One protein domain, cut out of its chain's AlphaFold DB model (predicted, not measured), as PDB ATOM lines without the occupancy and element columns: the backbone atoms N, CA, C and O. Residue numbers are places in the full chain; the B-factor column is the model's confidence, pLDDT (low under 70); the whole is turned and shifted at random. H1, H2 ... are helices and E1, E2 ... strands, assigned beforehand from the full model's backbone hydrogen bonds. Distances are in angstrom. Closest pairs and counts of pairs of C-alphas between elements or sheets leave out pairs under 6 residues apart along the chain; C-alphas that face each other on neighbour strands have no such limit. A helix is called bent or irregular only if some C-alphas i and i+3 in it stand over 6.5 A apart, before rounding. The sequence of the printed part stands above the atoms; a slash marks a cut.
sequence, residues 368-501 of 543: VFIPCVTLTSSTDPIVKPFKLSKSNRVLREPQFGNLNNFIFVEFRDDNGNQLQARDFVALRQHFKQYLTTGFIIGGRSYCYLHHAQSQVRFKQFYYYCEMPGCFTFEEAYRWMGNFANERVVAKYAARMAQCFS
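This is residues 368 to 501 of the 543 residues of the protein "Hypothetical protein" of Didymodactylos carnosus (UniProt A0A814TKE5). A strongly twisted sheet of six strands folds back on itself, with E2, E1 and E3 in one leaf, E5 and E4 in the other, and E6 as the hinge. The kinked helix H1 packs on the sheet with its residues 430 to 437, mostly at E5, while H2 is by E6 and E3, and H3 and H4 only graze the sheet. The printed part has 134 residues, with four named helices and six named strands in the order E1 E2 E3 H1 E4 E5 H2 E6 H3 H4. The sheet is mixed, in the order E2 E1 E3 E6 E5 E4, and the class is mixed, helices and strands. The whole is compact, with a radius of gyration of the C-alphas of 14.7 A and spans of 38 by 36 by 26 A.

E1, residues 368 to 375, and E2, residues 382 to 390, form an antiparallel hairpin, with N 374 and O 382 2.8 A apart. E2 bends by 67 degrees at residue 385. E3, residues 406 to 411, is parallel to E1, with N 408 and O 371 2.8 A apart. E6, residues 460 to 464, is antiparallel to E3, with N 409 and O 461 2.8 A apart. E5, residues 444 to 450, pairs with E6 over residues 447 to 450, with N 464 and O 447 2.8 A apart. E5 pairs over residues 444 to 446 with E4, residues 439 to 441, in a hairpin, with N 446 and O 439 2.9 A apart. H1, residues 421 to 437, is on the sheet at a height of 9.8 A; its closest C-alphas to E5 are those of Leu 435 and Tyr 448, 5.4 A. H1 has a kink of 75 degrees near residue 428 and is irregular, with C-alphas 426 and 429 7.9 A apart. H2, residues 453 to 458, only just touches H4, residues 489 to 500, with 3 pairs of C-alphas within 8 A, the closest Gln 453 and Ala 497 at 5.9 A; H4 uses residues 494 to 498 alone. H3, residues 473 to 480, is close to but not clearly touching H4, with C-alphas 480 and 496 closest at 6.6 A. Every O i to N i+4 pair is within hydrogen-bond range in H3, against 9 of 13 in H1, 5 of 8 in H4 and 0 of 2 in H2, where 3 of 3 O i to N i+3 pairs are.

E1 begins at C-alpha 368, (186.374, 174.629, 174.883), and is 21.6 A long. E2 is 21.9 A, H1 22.7 A, E5 17.8 A and H4 17.2 A long. H4 ends at C-alpha 500, (192.877, 174.532, 163.350).

The C-alphas farthest apart are those of Asn 415 and Asn 485, 42.2 A. The printed part has no cut; the link from E2 to E3, residues 391 to 405, is long. Residues 377 to 379 have pLDDT under 70.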
ATOM      1  N   VAL A 368     186.011 175.910 174.279       86.69
ATOM      2  CA  VAL A 368     186.374 174.629 174.883       86.69
ATOM      3  C   VAL A 368     187.550 174.808 175.835       86.69
ATOM      4  O   VAL A 368     188.453 175.610 175.581       86.69
ATOM      5  N   PHE A 369     187.549 174.052 176.929       89.00
ATOM      6  CA  PHE A 369     188.699 173.947 177.819       89.00
ATOM      7  C   PHE A 369     189.620 172.836 177.328       89.00
ATOM      8  O   PHE A 369     189.166 171.731 177.042       89.00
ATOM      9  N   ILE A 370     190.911 173.142 177.216       91.88
ATOM     10  CA  ILE A 370     191.925 172.197 176.741       91.88
ATOM     11  C   ILE A 370     193.084 172.190 177.741       91.88
ATOM     12  O   ILE A 370     193.488 173.273 178.188       91.88
ATOM     13  N   PRO A 371     193.654 171.018 178.074       95.38
ATOM     14  CA  PRO A 371     194.945 170.923 178.747       95.38
ATOM     15  C   PRO A 371     195.985 171.881 178.145       95.38
ATOM     16  O   PRO A 371     196.016 172.099 176.935       95.38
ATOM     17  N   CYS A 372     196.833 172.479 178.977       95.25
ATOM     18  CA  CYS A 372     197.787 173.502 178.566       95.25
ATOM     19  C   CYS A 372     199.126 173.350 179.289       95.25
ATOM     20  O   CYS A 372     199.179 173.220 180.512       95.25
ATOM     21  N   VAL A 373     200.212 173.421 178.527       94.94
ATOM     22  CA  VAL A 373     201.585 173.283 179.014       94.94
ATOM     23  C   VAL A 373     202.457 174.379 178.423       94.94
ATOM     24  O   VAL A 373     202.271 174.822 177.289       94.94
ATOM     25  N   THR A 374     203.433 174.835 179.198       91.44
ATOM     26  CA  THR A 374     204.503 175.706 178.725       91.44
ATOM     27  C   THR A 374     205.829 174.985 178.772       91.44
ATOM     28  O   THR A 374     206.239 174.493 179.816       91.44
ATOM     29  N   LEU A 375     206.486 174.942 177.621       87.62
ATOM     30  CA  LEU A 375     207.832 174.421 177.471       87.62
ATOM     31  C   LEU A 375     208.797 175.600 177.449       87.62
ATOM     32  O   LEU A 375     208.581 176.564 176.702       87.62
ATOM     33  N   THR A 376     209.845 175.520 178.258       79.00
ATOM     34  CA  THR A 376     210.901 176.531 178.295       79.00
ATOM     35  C   THR A 376     212.247 175.941 177.901       79.00
ATOM     36  O   THR A 376     212.359 174.763 177.572       79.00
ATOM     37  N   SER A 377     213.270 176.791 177.852       64.56
ATOM     38  CA  SER A 377     214.632 176.421 177.480       64.56
ATOM     39  C   SER A 377     215.360 175.560 178.504       64.56
ATOM     40  O   SER A 377     216.329 174.900 178.132       64.56
ATOM     41  N   SER A 378     214.972 175.631 179.782       59.53
ATOM     42  CA  SER A 378     215.790 175.093 180.874       59.53
ATOM     43  C   SER A 378     215.048 174.237 181.895       59.53
ATOM     44  O   SER A 378     215.693 173.715 182.809       59.53
ATOM     45  N   THR A 379     213.732 174.058 181.756       62.84
ATOM     46  CA  THR A 379     212.936 173.294 182.722       62.84
ATOM     47  C   THR A 379     212.059 172.245 182.065       62.84
ATOM     48  O   THR A 379     211.703 172.333 180.888       62.84
ATOM     49  N   ASP A 380     211.662 171.277 182.884       71.38
ATOM     50  CA  ASP A 380     210.582 170.355 182.565       71.38
ATOM     51  C   ASP A 380     209.296 171.116 182.183       71.38
ATOM     52  O   ASP A 380     209.128 172.292 182.543       71.38
ATOM     53  N   PRO A 381     208.370 170.465 181.460       84.81
ATOM     54  CA  PRO A 381     207.107 171.071 181.068       84.81
ATOM     55  C   PRO A 381     206.333 171.667 182.252       84.81
ATOM     56  O   PRO A 381     205.959 170.958 183.185       84.81
ATOM     57  N   ILE A 382     206.029 172.965 182.187       87.75
ATOM     58  CA  ILE A 382     205.200 173.660 183.178       87.75
ATOM     59  C   ILE A 382     203.733 173.432 182.822       87.75
ATOM     60  O   ILE A 382     203.214 174.010 181.862       87.75
ATOM     61  N   VAL A 383     203.049 172.603 183.598       91.69
ATOM     62  CA  VAL A 383     201.624 172.311 183.438       91.69
ATOM     63  C   VAL A 383     200.803 173.457 184.011       91.69
ATOM     64  O   VAL A 383     201.016 173.917 185.131       91.69
ATOM     65  N   LYS A 384     199.839 173.932 183.227       92.06
ATOM     66  CA  LYS A 384     198.948 175.030 183.597       92.06
ATOM     67  C   LYS A 384     197.524 174.507 183.789       92.06
ATOM     68  O   LYS A 384     197.164 173.475 183.219       92.06
ATOM     69  N   PRO A 385     196.664 175.227 184.525       92.62
ATOM     70  CA  PRO A 385     195.225 175.011 184.431       92.62
ATOM     71  C   PRO A 385     194.753 175.057 182.971       92.62
ATOM     72  O   PRO A 385     195.382 175.705 182.126       92.62
ATOM     73  N   PHE A 386     193.651 174.370 182.671       90.31
ATOM     74  CA  PHE A 386     193.095 174.289 181.324       90.31
ATOM     75  C   PHE A 386     192.894 175.672 180.717       90.31
ATOM     76  O   PHE A 386     192.417 176.618 181.353       90.31
ATOM     77  N   LYS A 387     193.243 175.767 179.440       89.25
ATOM     78  CA  LYS A 387     193.119 176.979 178.654       89.25
ATOM     79  C   LYS A 387     191.760 177.005 177.978       89.25
ATOM     80  O   LYS A 387     191.454 176.134 177.163       89.25
ATOM     81  N   LEU A 388     190.984 178.048 178.260       89.00
ATOM     82  CA  LEU A 388     189.800 178.369 177.474       89.00
ATOM     83  C   LEU A 388     190.242 178.801 176.072       89.00
ATOM     84  O   LEU A 388     190.969 179.785 175.911       89.00
ATOM     85  N   SER A 389     189.832 178.041 175.064       86.62
ATOM     86  CA  SER A 389     190.207 178.247 173.668       86.62
ATOM     87  C   SER A 389     188.966 178.303 172.787       86.62
ATOM     88  O   SER A 389     187.964 177.641 173.057       86.62
ATOM     89  N   LYS A 390     189.036 179.069 171.693       88.81
ATOM     90  CA  LYS A 390     188.024 178.982 170.636       88.81
ATOM     91  C   LYS A 390     188.097 177.597 169.986       88.81
ATOM     92  O   LYS A 390     189.182 177.084 169.720       88.81
ATOM     93  N   SER A 391     186.934 177.017 169.731       89.75
ATOM     94  CA  SER A 391     186.780 175.741 169.047       89.75
ATOM     95  C   SER A 391     187.234 175.841 167.585       89.75
ATOM     96  O   SER A 391     187.143 176.896 166.949       89.75
ATOM     97  N   ASN A 392     187.701 174.724 167.038       93.00
ATOM     98  CA  ASN A 392     188.086 174.570 165.637       93.00
ATOM     99  C   ASN A 392     187.579 173.219 165.105       93.00
ATOM    100  O   ASN A 392     186.978 172.443 165.850       93.00
ATOM    101  N   ARG A 393     187.774 172.945 163.811       94.12
ATOM    102  CA  ARG A 393     187.234 171.737 163.168       94.12
ATOM    103  C   ARG A 393     187.759 170.458 163.827       94.12
ATOM    104  O   ARG A 393     186.984 169.531 164.006       94.12
ATOM    105  N   VAL A 394     189.036 170.441 164.208       95.81
ATOM    106  CA  VAL A 394     189.720 169.286 164.818       95.81
ATOM    107  C   VAL A 394     189.150 168.973 166.199       95.81
ATOM    108  O   VAL A 394     188.772 167.844 166.472       95.81
ATOM    109  N   LEU A 395     188.998 169.987 167.053       93.81
ATOM    110  CA  LEU A 395     188.495 169.826 168.422       93.81
ATOM    111  C   LEU A 395     187.009 169.435 168.494       93.81
ATOM    112  O   LEU A 395     186.517 169.106 169.568       93.81
ATOM    113  N   ARG A 396     186.280 169.526 167.376       91.75
ATOM    114  CA  ARG A 396     184.869 169.129 167.276       91.75
ATOM    115  C   ARG A 396     184.675 167.716 166.749       91.75
ATOM    116  O   ARG A 396     183.550 167.233 166.797       91.75
ATOM    117  N   GLU A 397     185.714 167.095 166.201       94.31
ATOM    118  CA  GLU A 397     185.604 165.789 165.561       94.31
ATOM    119  C   GLU A 397     185.606 164.675 166.622       94.31
ATOM    120  O   GLU A 397     186.628 164.471 167.284       94.31
ATOM    121  N   PRO A 398     184.489 163.937 166.793       93.31
ATOM    122  CA  PRO A 398     184.356 162.950 167.864       93.31
ATOM    123  C   PRO A 398     185.356 161.798 167.774       93.31
ATOM    124  O   PRO A 398     185.696 161.211 168.797       93.31
ATOM    125  N   GLN A 399     185.858 161.487 166.575       96.81
ATOM    126  CA  GLN A 399     186.834 160.413 166.370       96.81
ATOM    127  C   GLN A 399     188.204 160.707 166.995       96.81
ATOM    128  O   GLN A 399     188.960 159.779 167.265       96.81
ATOM    129  N   PHE A 400     188.521 161.966 167.320       96.00
ATOM    130  CA  PHE A 400     189.698 162.269 168.146       96.00
ATOM    131  C   PHE A 400     189.499 161.917 169.630       96.00
ATOM    132  O   PHE A 400     190.471 161.886 170.395       96.00
ATOM    133  N   GLY A 401     188.262 161.628 170.040       94.12
ATOM    134  CA  GLY A 401     187.884 161.270 171.397       94.12
ATOM    135  C   GLY A 401     187.677 162.481 172.304       94.12
ATOM    136  O   GLY A 401     187.190 163.535 171.897       94.12
ATOM    137  N   ASN A 402     188.019 162.313 173.579       92.62
ATOM    138  CA  ASN A 402     187.855 163.354 174.590       92.62
ATOM    139  C   ASN A 402     188.830 164.526 174.343       92.62
ATOM    140  O   ASN A 402     189.972 164.306 173.944       92.62
ATOM    141  N   LEU A 403     188.433 165.764 174.663       92.31
ATOM    142  CA  LEU A 403     189.297 166.954 174.561       92.31
ATOM    143  C   LEU A 403     190.607 166.837 175.357       92.31
ATOM    144  O   LEU A 403     191.606 167.442 174.981       92.31
ATOM    145  N   ASN A 404     190.629 166.013 176.404       93.75
ATOM    146  CA  ASN A 404     191.825 165.664 177.165       93.75
ATOM    147  C   ASN A 404     192.873 164.896 176.343       93.75
ATOM    148  O   ASN A 404     194.012 164.756 176.782       93.75
ATOM    149  N   ASN A 405     192.516 164.363 175.172       96.31
ATOM    150  CA  ASN A 405     193.469 163.771 174.232       96.31
ATOM    151  C   ASN A 405     194.281 164.852 173.506       96.31
ATOM    152  O   ASN A 405     195.315 164.543 172.928       96.31
ATOM    153  N   PHE A 406     193.869 166.118 173.579       97.31
ATOM    154  CA  PHE A 406     194.649 167.250 173.098       97.31
ATOM    155  C   PHE A 406     195.351 167.962 174.247       97.31
ATOM    156  O   PHE A 406     194.827 168.069 175.355       97.31
ATOM    157  N   ILE A 407     196.518 168.530 173.955       97.19
ATOM    158  CA  ILE A 407     197.188 169.470 174.848       97.19
ATOM    159  C   ILE A 407     197.719 170.652 174.049       97.19
ATOM    160  O   ILE A 407     198.295 170.513 172.967       97.19
ATOM    161  N   PHE A 408     197.469 171.845 174.568       96.44
ATOM    162  CA  PHE A 408     197.932 173.090 173.993       96.44
ATOM    163  C   PHE A 408     199.307 173.434 174.554       96.44
ATOM    164  O   PHE A 408     199.473 173.588 175.762       96.44
ATOM    165  N   VAL A 409     200.295 173.576 173.681       95.75
ATOM    166  CA  VAL A 409     201.692 173.774 174.067       95.75
ATOM    167  C   VAL A 409     202.147 175.170 173.683       95.75
ATOM    168  O   VAL A 409     201.989 175.588 172.537       95.75
ATOM    169  N   GLU A 410     202.733 175.889 174.638       93.62
ATOM    170  CA  GLU A 410     203.330 177.210 174.437       93.62
ATOM    171  C   GLU A 410     204.839 177.140 174.658       93.62
ATOM    172  O   GLU A 410     205.284 176.740 175.730       93.62
ATOM    173  N   PHE A 411     205.629 177.589 173.688       90.00
ATOM    174  CA  PHE A 411     207.064 177.771 173.896       90.00
ATOM    175  C   PHE A 411     207.348 179.193 174.402       90.00
ATOM    176  O   PHE A 411     206.934 180.190 173.786       90.00
ATOM    177  N   ARG A 412     208.033 179.285 175.543       87.38
ATOM    178  CA  ARG A 412     208.374 180.535 176.240       87.38
ATOM    179  C   ARG A 412     209.817 180.500 176.738       87.38
ATOM    180  O   ARG A 412     210.413 179.433 176.811       87.38
ATOM    181  N   ASP A 413     210.381 181.661 177.047       78.69
ATOM    182  CA  ASP A 413     211.604 181.710 177.851       78.69
ATOM    183  C   ASP A 413     211.288 181.399 179.328       78.69
ATOM    184  O   ASP A 413     210.124 181.274 179.724       78.69
ATOM    185  N   ASP A 414     212.323 181.295 180.156       74.62
ATOM    186  CA  ASP A 414     212.175 180.981 181.584       74.62
ATOM    187  C   ASP A 414     211.501 182.108 182.395       74.62
ATOM    188  O   ASP A 414     211.016 181.878 183.502       74.62
ATOM    189  N   ASN A 415     211.395 183.314 181.829       72.06
ATOM    190  CA  ASN A 415     210.647 184.433 182.405       72.06
ATOM    191  C   ASN A 415     209.179 184.463 181.927       72.06
ATOM    192  O   ASN A 415     208.417 185.353 182.311       72.06
ATOM    193  N   GLY A 416     208.763 183.505 181.092       78.25
ATOM    194  CA  GLY A 416     207.425 183.428 180.512       78.25
ATOM    195  C   GLY A 416     207.198 184.353 179.312       78.25
ATOM    196  O   GLY A 416     206.063 184.459 178.837       78.25
ATOM    197  N   ASN A 417     208.242 185.004 178.796       82.88
ATOM    198  CA  ASN A 417     208.166 185.837 177.604       82.88
ATOM    199  C   ASN A 417     208.179 184.994 176.331       82.88
ATOM    200  O   ASN A 417     208.542 183.815 176.296       82.88
ATOM    201  N   GLN A 418     207.776 185.630 175.237       85.50
ATOM    202  CA  GLN A 418     207.851 185.017 173.928       85.50
ATOM    203  C   GLN A 418     209.303 184.943 173.435       85.50
ATOM    204  O   GLN A 418     210.011 185.947 173.400       85.50
ATOM    205  N   LEU A 419     209.689 183.755 172.970       83.50
ATOM    206  CA  LEU A 419     210.994 183.499 172.366       83.50
ATOM    207  C   LEU A 419     211.194 184.301 171.076       83.50
ATOM    208  O   LEU A 419     210.319 184.340 170.201       83.50
ATOM    209  N   GLN A 420     212.383 184.879 170.941       81.00
ATOM    210  CA  GLN A 420     212.845 185.613 169.769       81.00
ATOM    211  C   GLN A 420     213.575 184.687 168.796       81.00
ATOM    212  O   GLN A 420     214.043 183.613 169.160       81.00
ATOM    213  N   ALA A 421     213.723 185.119 167.538       75.12
ATOM    214  CA  ALA A 421     214.369 184.328 166.484       75.12
ATOM    215  C   ALA A 421     215.774 183.821 166.871       75.12
ATOM    216  O   ALA A 421     216.120 182.682 166.565       75.12
ATOM    217  N   ARG A 422     216.552 184.640 167.594       74.81
ATOM    218  CA  ARG A 422     217.894 184.284 168.082       74.81
ATOM    219  C   ARG A 422     217.887 183.119 169.079       74.81
ATOM    220  O   ARG A 422     218.793 182.293 169.048       74.81
ATOM    221  N   ASP A 423     216.846 183.016 169.904       72.56
ATOM    222  CA  ASP A 423     216.751 181.997 170.953       72.56
ATOM    223  C   ASP A 423     216.533 180.608 170.325       72.56
ATOM    224  O   ASP A 423     217.064 179.606 170.799       72.56
ATOM    225  N   PHE A 424     215.834 180.544 169.184       71.81
ATOM    226  CA  PHE A 424     215.603 179.293 168.451       71.81
ATOM    227  C   PHE A 424     216.877 178.654 167.909       71.81
ATOM    228  O   PHE A 424     216.894 177.440 167.734       71.81
ATOM    229  N   VAL A 425     217.931 179.429 167.636       73.75
ATOM    230  CA  VAL A 425     219.205 178.868 167.165       73.75
ATOM    231  C   VAL A 425     219.849 178.048 168.280       73.75
ATOM    232  O   VAL A 425     220.205 176.893 168.059       73.75
ATOM    233  N   ALA A 426     219.913 178.614 169.488       70.00
ATOM    234  CA  ALA A 426     220.465 177.943 170.662       70.00
ATOM    235  C   ALA A 426     219.593 176.763 171.130       70.00
ATOM    236  O   ALA A 426     220.112 175.737 171.560       70.00
ATOM    237  N   LEU A 427     218.267 176.880 171.003       77.56
ATOM    238  CA  LEU A 427     217.302 175.898 171.518       77.56
ATOM    239  C   LEU A 427     216.813 174.895 170.469       77.56
ATOM    240  O   LEU A 427     215.945 174.069 170.755       77.56
ATOM    241  N   ARG A 428     217.358 174.941 169.247       80.81
ATOM    242  CA  ARG A 428     216.864 174.162 168.103       80.81
ATOM    243  C   ARG A 428     216.742 172.678 168.416       80.81
ATOM    244  O   ARG A 428     215.719 172.074 168.106       80.81
ATOM    245  N   GLN A 429     217.784 172.095 169.005       80.31
ATOM    246  CA  GLN A 429     217.816 170.663 169.288       80.31
ATOM    247  C   GLN A 429     216.800 170.278 170.367       80.31
ATOM    248  O   GLN A 429     216.136 169.252 170.239       80.31
ATOM    249  N   HIS A 430     216.624 171.133 171.374       80.06
ATOM    250  CA  HIS A 430     215.658 170.923 172.444       80.06
ATOM    251  C   HIS A 430     214.214 170.973 171.922       80.06
ATOM    252  O   HIS A 430     213.426 170.063 172.159       80.06
ATOM    253  N   PHE A 431     213.870 171.972 171.102       82.62
ATOM    254  CA  PHE A 431     212.541 172.028 170.483       82.62
ATOM    255  C   PHE A 431     212.312 170.915 169.471       82.62
ATOM    256  O   PHE A 431     211.197 170.405 169.372       82.62
ATOM    257  N   LYS A 432     213.356 170.503 168.743       86.19
ATOM    258  CA  LYS A 432     213.268 169.361 167.836       86.19
ATOM    259  C   LYS A 432     212.868 168.096 168.591       86.19
ATOM    260  O   LYS A 432     212.043 167.357 168.069       86.19
ATOM    261  N   GLN A 433     213.391 167.862 169.797       86.81
ATOM    262  CA  GLN A 433     212.985 166.720 170.622       86.81
ATOM    263  C   GLN A 433     211.483 166.771 170.914       86.81
ATOM    264  O   GLN A 433     210.766 165.880 170.477       86.81
ATOM    265  N   TYR A 434     210.967 167.856 171.497       89.25
ATOM    266  CA  TYR A 434     209.530 167.957 171.782       89.25
ATOM    267  C   TYR A 434     208.639 167.831 170.541       89.25
ATOM    268  O   TYR A 434     207.607 167.172 170.594       89.25
ATOM    269  N   LEU A 435     209.051 168.400 169.406       88.44
ATOM    270  CA  LEU A 435     208.292 168.312 168.156       88.44
ATOM    271  C   LEU A 435     208.336 166.920 167.504       88.44
ATOM    272  O   LEU A 435     207.491 166.641 166.660       88.44
ATOM    273  N   THR A 436     209.310 166.071 167.848       89.12
ATOM    274  CA  THR A 436     209.484 164.742 167.230       89.12
ATOM    275  C   THR A 436     209.048 163.604 168.141       89.12
ATOM    276  O   THR A 436     208.376 162.692 167.675       89.12
ATOM    277  N   THR A 437     209.405 163.651 169.424       89.94
ATOM    278  CA  THR A 437     209.116 162.587 170.396       89.94
ATOM    279  C   THR A 437     207.958 162.918 171.324       89.94
ATOM    280  O   THR A 437     207.456 162.025 171.997       89.94
ATOM    281  N   GLY A 438     207.543 164.185 171.402       92.75
ATOM    282  CA  GLY A 438     206.519 164.595 172.354       92.75
ATOM    283  C   GLY A 438     207.004 164.588 173.804       92.75
ATOM    284  O   GLY A 438     208.199 164.725 174.079       92.75
ATOM    285  N   PHE A 439     206.058 164.478 174.735       92.81
ATOM    286  CA  PHE A 439     206.297 164.416 176.181       92.81
ATOM    287  C   PHE A 439     205.114 163.748 176.902       92.81
ATOM    288  O   PHE A 439     204.026 163.616 176.340       92.81
ATOM    289  N   ILE A 440     205.316 163.340 178.158       92.38
ATOM    290  CA  ILE A 440     204.300 162.638 178.955       92.38
ATOM    291  C   ILE A 440     203.744 163.566 180.034       92.38
ATOM    292  O   ILE A 440     204.511 164.123 180.812       92.38
ATOM    293  N   ILE A 441     202.417 163.690 180.120       91.81
ATOM    294  CA  ILE A 441     201.710 164.356 181.227       91.81
ATOM    295  C   ILE A 441     200.564 163.465 181.686       91.81
ATOM    296  O   ILE A 441     199.786 162.974 180.874       91.81
ATOM    297  N   GLY A 442     200.444 163.262 182.998       88.06
ATOM    298  CA  GLY A 442     199.334 162.505 183.577       88.06
ATOM    299  C   GLY A 442     199.221 161.059 183.077       88.06
ATOM    300  O   GLY A 442     198.115 160.542 182.966       88.06
ATOM    301  N   GLY A 443     200.347 160.436 182.713       88.88
ATOM    302  CA  GLY A 443     200.386 159.091 182.127       88.88
ATOM    303  C   GLY A 443     200.022 159.022 180.638       88.88
ATOM    304  O   GLY A 443     199.948 157.927 180.091       88.88
ATOM    305  N   ARG A 444     199.807 160.161 179.964       93.75
ATOM    306  CA  ARG A 444     199.505 160.236 178.527       93.75
ATOM    307  C   ARG A 444     200.679 160.796 177.736       93.75
ATOM    308  O   ARG A 444     201.271 161.789 178.154       93.75
ATOM    309  N   SER A 445     200.981 160.175 176.595       95.50
ATOM    310  CA  SER A 445     202.039 160.607 175.676       95.50
ATOM    311  C   SER A 445     201.468 161.541 174.615       95.50
ATOM    312  O   SER A 445     200.676 161.124 173.774       95.50
ATOM    313  N   TYR A 446     201.875 162.804 174.648       97.31
ATOM    314  CA  TYR A 446     201.420 163.828 173.718       97.31
ATOM    315  C   TYR A 446     202.479 164.095 172.659       97.31
ATOM    316  O   TYR A 446     203.564 164.580 172.980       97.31
ATOM    317  N   CYS A 447     202.134 163.859 171.396       97.06
ATOM    318  CA  CYS A 447     202.992 164.121 170.244       97.06
ATOM    319  C   CYS A 447     202.454 165.291 169.417       97.06
ATOM    320  O   CYS A 447     201.260 165.593 169.439       97.06
ATOM    321  N   TYR A 448     203.344 165.989 168.712       96.88
ATOM    322  CA  TYR A 448     202.974 167.153 167.914       96.88
ATOM    323  C   TYR A 448     201.939 166.776 166.846       96.88
ATOM    324  O   TYR A 448     202.185 165.885 166.040       96.88
ATOM    325  N   LEU A 449     200.801 167.477 166.820       96.81
ATOM    326  CA  LEU A 449     199.767 167.279 165.806       96.81
ATOM    327  C   LEU A 449     199.875 168.345 164.718       96.81
ATOM    328  O   LEU A 449     200.203 168.032 163.573       96.81
ATOM    329  N   HIS A 450     199.575 169.598 165.072       96.12
ATOM    330  CA  HIS A 450     199.664 170.741 164.164       96.12
ATOM    331  C   HIS A 450     199.454 172.081 164.904       96.12
ATOM    332  O   HIS A 450     199.441 172.160 166.129       96.12
ATOM    333  N   HIS A 451     199.267 173.162 164.152       95.19
ATOM    334  CA  HIS A 451     198.925 174.504 164.624       95.19
ATOM    335  C   HIS A 451     197.998 175.240 163.652       95.19
ATOM    336  O   HIS A 451     197.908 174.892 162.474       95.19
ATOM    337  N   ALA A 452     197.371 176.315 164.129       93.81
ATOM    338  CA  ALA A 452     196.807 177.357 163.276       93.81
ATOM    339  C   ALA A 452     197.895 178.360 162.847       93.81
ATOM    340  O   ALA A 452     198.848 178.611 163.585       93.81
ATOM    341  N   GLN A 453     197.724 179.015 161.696       89.50
ATOM    342  CA  GLN A 453     198.718 179.966 161.171       89.50
ATOM    343  C   GLN A 453     199.037 181.106 162.157       89.50
ATOM    344  O   GLN A 453     200.192 181.494 162.331       89.50
ATOM    345  N   SER A 454     198.019 181.616 162.857       87.81
ATOM    346  CA  SER A 454     198.181 182.659 163.877       87.81
ATOM    347  C   SER A 454     198.981 182.189 165.096       87.81
ATOM    348  O   SER A 454     199.659 182.994 165.733       87.81
ATOM    349  N   GLN A 455     198.954 180.892 165.410       90.00
ATOM    350  CA  GLN A 455     199.626 180.311 166.574       90.00
ATOM    351  C   GLN A 455     201.140 180.180 166.366       90.00
ATOM    352  O   GLN A 455     201.899 180.313 167.328       90.00
ATOM    353  N   VAL A 456     201.611 180.057 165.117       87.25
ATOM    354  CA  VAL A 456     203.050 180.068 164.784       87.25
ATOM    355  C   VAL A 456     203.716 181.358 165.251       87.25
ATOM    356  O   VAL A 456     204.837 181.332 165.771       87.25
ATOM    357  N   ARG A 457     203.012 182.494 165.119       85.38
ATOM    358  CA  ARG A 457     203.499 183.794 165.595       85.38
ATOM    359  C   ARG A 457     203.754 183.762 167.092       85.38
ATOM    360  O   ARG A 457     204.756 184.316 167.515       85.38
ATOM    361  N   PHE A 458     202.895 183.105 167.865       86.62
ATOM    362  CA  PHE A 458     202.983 183.025 169.325       86.62
ATOM    363  C   PHE A 458     203.704 181.776 169.837       86.62
ATOM    364  O   PHE A 458     203.769 181.592 171.052       86.62
ATOM    365  N   LYS A 459     204.261 180.951 168.939       89.94
ATOM    366  CA  LYS A 459     204.972 179.701 169.265       89.94
ATOM    367  C   LYS A 459     204.085 178.729 170.038       89.94
ATOM    368  O   LYS A 459     204.462 178.200 171.080       89.94
ATOM    369  N   GLN A 460     202.875 178.566 169.523       93.31
ATOM    370  CA  GLN A 460     201.810 177.777 170.114       93.31
ATOM    371  C   GLN A 460     201.400 176.649 169.173       93.31
ATOM    372  O   GLN A 460     201.303 176.860 167.964       93.31
ATOM    373  N   PHE A 461     201.159 175.463 169.723       95.00
ATOM    374  CA  PHE A 461     200.914 174.258 168.934       95.00
ATOM    375  C   PHE A 461     199.948 173.316 169.655       95.00
ATOM    376  O   PHE A 461     199.912 173.275 170.885       95.00
ATOM    377  N   TYR A 462     199.185 172.544 168.887       97.06
ATOM    378  CA  TYR A 462     198.385 171.438 169.393       97.06
ATOM    379  C   TYR A 462     199.182 170.146 169.319       97.06
ATOM    380  O   TYR A 462     199.767 169.808 168.287       97.06
ATOM    381  N   TYR A 463     199.159 169.420 170.422       97.94
ATOM    382  CA  TYR A 463     199.660 168.065 170.530       97.94
ATOM    383  C   TYR A 463     198.483 167.132 170.800       97.94
ATOM    384  O   TYR A 463     197.451 167.561 171.326       97.94
ATOM    385  N   TYR A 464     198.642 165.871 170.425       98.19
ATOM    386  CA  TYR A 464     197.613 164.850 170.497       98.19
ATOM    387  C   TYR A 464     198.168 163.561 171.104       98.19
ATOM    388  O   TYR A 464     199.316 163.192 170.857       98.19
ATOM    389  N   CYS A 465     197.351 162.916 171.928       97.69
ATOM    390  CA  CYS A 465     197.588 161.599 172.495       97.69
ATOM    391  C   CYS A 465     196.652 160.615 171.799       97.69
ATOM    392  O   CYS A 465     195.435 160.677 171.990       97.69
ATOM    393  N   GLU A 466     197.226 159.701 171.022       95.31
ATOM    394  CA  GLU A 466     196.485 158.583 170.445       95.31
ATOM    395  C   GLU A 466     195.971 157.686 171.573       95.31
ATOM    396  O   GLU A 466     196.734 157.235 172.430       95.31
ATOM    397  N   MET A 467     194.664 157.444 171.587       95.62
ATOM    398  CA  MET A 467     194.011 156.565 172.553       95.62
ATOM    399  C   MET A 467     193.327 155.417 171.803       95.62
ATOM    400  O   MET A 467     192.841 155.635 170.692       95.62
ATOM    401  N   PRO A 468     193.223 154.214 172.395       95.38
ATOM    402  CA  PRO A 468     192.490 153.111 171.782       95.38
ATOM    403  C   PRO A 468     191.065 153.521 171.382       95.38
ATOM    404  O   PRO A 468     190.342 154.125 172.176       95.38
ATOM    405  N   GLY A 469     190.669 153.201 170.148       95.06
ATOM    406  CA  GLY A 469     189.355 153.553 169.594       95.06
ATOM    407  C   GLY A 469     189.205 155.010 169.132       95.06
ATOM    408  O   GLY A 469     188.118 155.390 168.710       95.06
ATOM    409  N   CYS A 470     190.266 155.819 169.205       97.12
ATOM    410  CA  CYS A 470     190.338 157.151 168.603       97.12
ATOM    411  C   CYS A 470     191.235 157.122 167.357       97.12
ATOM    412  O   CYS A 470     191.947 156.145 167.128       97.12
ATOM    413  N   PHE A 471     191.228 158.204 166.578       98.06
ATOM    414  CA  PHE A 471     192.125 158.355 165.437       98.06
ATOM    415  C   PHE A 471     193.594 158.173 165.816       98.06
ATOM    416  O   PHE A 471     194.096 158.781 166.759       98.06
ATOM    417  N   THR A 472     194.301 157.406 164.999       97.88
ATOM    418  CA  THR A 472     195.757 157.490 164.860       97.88
ATOM    419  C   THR A 472     196.156 158.806 164.178       97.88
ATOM    420  O   THR A 472     195.340 159.460 163.527       97.88
ATOM    421  N   PHE A 473     197.425 159.202 164.257       96.38
ATOM    422  CA  PHE A 473     197.991 160.340 163.537       96.38
ATOM    423  C   PHE A 473     197.771 160.187 162.033       96.38
ATOM    424  O   PHE A 473     197.427 161.155 161.361       96.38
ATOM    425  N   GLU A 474     197.912 158.973 161.501       95.75
ATOM    426  CA  GLU A 474     197.693 158.720 160.081       95.75
ATOM    427  C   GLU A 474     196.228 158.952 159.682       95.75
ATOM    428  O   GLU A 474     195.953 159.656 158.711       95.75
ATOM    429  N   GLU A 475     195.274 158.428 160.455       97.50
ATOM    430  CA  GLU A 475     193.843 158.667 160.234       97.50
ATOM    431  C   GLU A 475     193.474 160.139 160.415       97.50
ATOM    432  O   GLU A 475     192.758 160.693 159.583       97.50
ATOM    433  N   ALA A 476     194.022 160.798 161.439       97.12
ATOM    434  CA  ALA A 476     193.840 162.220 161.680       97.12
ATOM    435  C   ALA A 476     194.313 163.058 160.483       97.12
ATOM    436  O   ALA A 476     193.577 163.928 160.016       97.12
ATOM    437  N   TYR A 477     195.508 162.789 159.946       95.50
ATOM    438  CA  TYR A 477     196.033 163.515 158.787       95.50
ATOM    439  C   TYR A 477     195.243 163.223 157.508       95.50
ATOM    440  O   TYR A 477     194.964 164.160 156.756       95.50
ATOM    441  N   ARG A 478     194.805 161.976 157.284       95.56
ATOM    442  CA  ARG A 478     193.899 161.641 156.168       95.56
ATOM    443  C   ARG A 478     192.556 162.364 156.292       95.56
ATOM    444  O   ARG A 478     192.041 162.872 155.297       95.56
ATOM    445  N   TRP A 479     192.003 162.452 157.502       96.56
ATOM    446  CA  TRP A 479     190.747 163.152 157.777       96.56
ATOM    447  C   TRP A 479     190.865 164.675 157.591       96.56
ATOM    448  O   TRP A 479     189.919 165.316 157.123       96.56
ATOM    449  N   MET A 480     192.021 165.270 157.914       95.81
ATOM    450  CA  MET A 480     192.256 166.710 157.714       95.81
ATOM    451  C   MET A 480     192.162 167.107 156.237       95.81
ATOM    452  O   MET A 480     191.684 168.201 155.927       95.81
ATOM    453  N   GLY A 481     192.560 166.216 155.331       93.56
ATOM    454  CA  GLY A 481     192.364 166.376 153.897       93.56
ATOM    455  C   GLY A 481     193.415 165.651 153.066       93.56
ATOM    456  O   GLY A 481     194.402 165.125 153.574       93.56
ATOM    457  N   ASN A 482     193.211 165.654 151.749       91.88
ATOM    458  CA  ASN A 482     194.211 165.177 150.803       91.88
ATOM    459  C   ASN A 482     195.114 166.337 150.368       91.88
ATOM    460  O   ASN A 482     194.673 167.257 149.681       91.88
ATOM    461  N   PHE A 483     196.389 166.261 150.743       90.50
ATOM    462  CA  PHE A 483     197.405 167.268 150.434       90.50
ATOM    463  C   PHE A 483     198.512 166.731 149.511       90.50
ATOM    464  O   PHE A 483     199.571 167.345 149.407       90.50
ATOM    465  N   ALA A 484     198.298 165.595 148.835       90.06
ATOM    466  CA  ALA A 484     199.325 164.924 148.028       90.06
ATOM    467  C   ALA A 484     199.903 165.800 146.896       90.06
ATOM    468  O   ALA A 484     201.052 165.625 146.495       90.06
ATOM    469  N   ASN A 485     199.128 166.774 146.410       90.75
ATOM    470  CA  ASN A 485     199.543 167.683 145.339       90.75
ATOM    471  C   ASN A 485     200.364 168.891 145.836       90.75
ATOM    472  O   ASN A 485     200.954 169.609 145.026       90.75
ATOM    473  N   GLU A 486     200.442 169.129 147.148       92.19
ATOM    474  CA  GLU A 486     201.164 170.266 147.729       92.19
ATOM    475  C   GLU A 486     202.646 169.921 147.949       92.19
ATOM    476  O   GLU A 486     203.045 169.399 148.986       92.19
ATOM    477  N   ARG A 487     203.496 170.243 146.964       92.38
ATOM    478  CA  ARG A 487     204.948 169.952 147.012       92.38
ATOM    479  C   ARG A 487     205.749 170.893 147.916       92.38
ATOM    480  O   ARG A 487     206.877 170.587 148.293       92.38
ATOM    481  N   VAL A 488     205.201 172.066 148.232       95.12
ATOM    482  CA  VAL A 488     205.875 173.071 149.062       95.12
ATOM    483  C   VAL A 488     205.475 172.856 150.514       95.12
ATOM    484  O   VAL A 488     204.330 173.106 150.875       95.12
ATOM    485  N   VAL A 489     206.433 172.476 151.364       91.38
ATOM    486  CA  VAL A 489     206.204 172.177 152.794       91.38
ATOM    487  C   VAL A 489     205.456 173.304 153.515       91.38
ATOM    488  O   VAL A 489     204.530 173.052 154.280       91.38
ATOM    489  N   ALA A 490     205.807 174.563 153.234       90.25
ATOM    490  CA  ALA A 490     205.127 175.713 153.827       90.25
ATOM    491  C   ALA A 490     203.653 175.822 153.396       90.25
ATOM    492  O   ALA A 490     202.802 176.149 154.221       90.25
ATOM    493  N   LYS A 491     203.335 175.520 152.127       92.31
ATOM    494  CA  LYS A 491     201.950 175.506 151.630       92.31
ATOM    495  C   LYS A 491     201.183 174.327 152.213       92.31
ATOM    496  O   LYS A 491     200.084 174.532 152.711       92.31
ATOM    497  N   TYR A 492     201.788 173.141 152.235       93.00
ATOM    498  CA  TYR A 492     201.227 171.942 152.858       93.00
ATOM    499  C   TYR A 492     200.792 172.220 154.307       93.00
ATOM    500  O   TYR A 492     199.624 172.045 154.653       93.00
ATOM    501  N   ALA A 493     201.702 172.757 155.130       92.50
ATOM    502  CA  ALA A 493     201.400 173.122 156.513       92.50
ATOM    503  C   ALA A 493     200.305 174.199 156.596       92.50
ATOM    504  O   ALA A 493     199.382 174.083 157.398       92.50
ATOM    505  N   ALA A 494     200.348 175.226 155.740       92.56
ATOM    506  CA  ALA A 494     199.330 176.275 155.723       92.56
ATOM    507  C   ALA A 494     197.927 175.750 155.354       92.56
ATOM    508  O   ALA A 494     196.938 176.215 155.922       92.56
ATOM    509  N   ARG A 495     197.821 174.773 154.440       93.06
ATOM    510  CA  ARG A 495     196.546 174.124 154.084       93.06
ATOM    511  C   ARG A 495     195.997 173.306 155.246       93.06
ATOM    512  O   ARG A 495     194.837 173.480 155.609       93.06
ATOM    513  N   MET A 496     196.837 172.504 155.896       94.94
ATOM    514  CA  MET A 496     196.442 171.730 157.077       94.94
ATOM    515  C   MET A 496     196.059 172.632 158.265       94.94
ATOM    516  O   MET A 496     195.095 172.362 158.983       94.94
ATOM    517  N   ALA A 497     196.742 173.770 158.432       95.38
ATOM    518  CA  ALA A 497     196.457 174.751 159.479       95.38
ATOM    519  C   ALA A 497     195.036 175.341 159.409       95.38
ATOM    520  O   ALA A 497     194.535 175.841 160.421       95.38
ATOM    521  N   GLN A 498     194.356 175.263 158.258       93.56
ATOM    522  CA  GLN A 498     192.967 175.711 158.121       93.56
ATOM    523  C   GLN A 498     192.018 174.928 159.039       93.56
ATOM    524  O   GLN A 498     191.103 175.521 159.612       93.56
ATOM    525  N   CYS A 499     192.273 173.635 159.276       95.31
ATOM    526  CA  CYS A 499     191.482 172.804 160.190       95.31
ATOM    527  C   CYS A 499     191.545 173.297 161.649       95.31
ATOM    528  O   CYS A 499     190.613 173.078 162.424       95.31
ATOM    529  N   PHE A 500     192.620 174.005 162.008       95.31
ATOM    530  CA  PHE A 500     192.877 174.532 163.350       95.31
ATOM    531  C   PHE A 500     192.426 175.985 163.527       95.31
ATOM    532  O   PHE A 500     192.531 176.532 164.627       95.31
ATOM    533  N   SER A 501     191.911 176.619 162.470       92.06
ATOM    534  CA  SER A 501     191.372 177.973 162.552       92.06
ATOM    535  C   SER A 501     190.158 178.040 163.488       92.06
ATOM    536  O   SER A 501     189.252 177.200 163.449       92.06
TER     537      SER A 501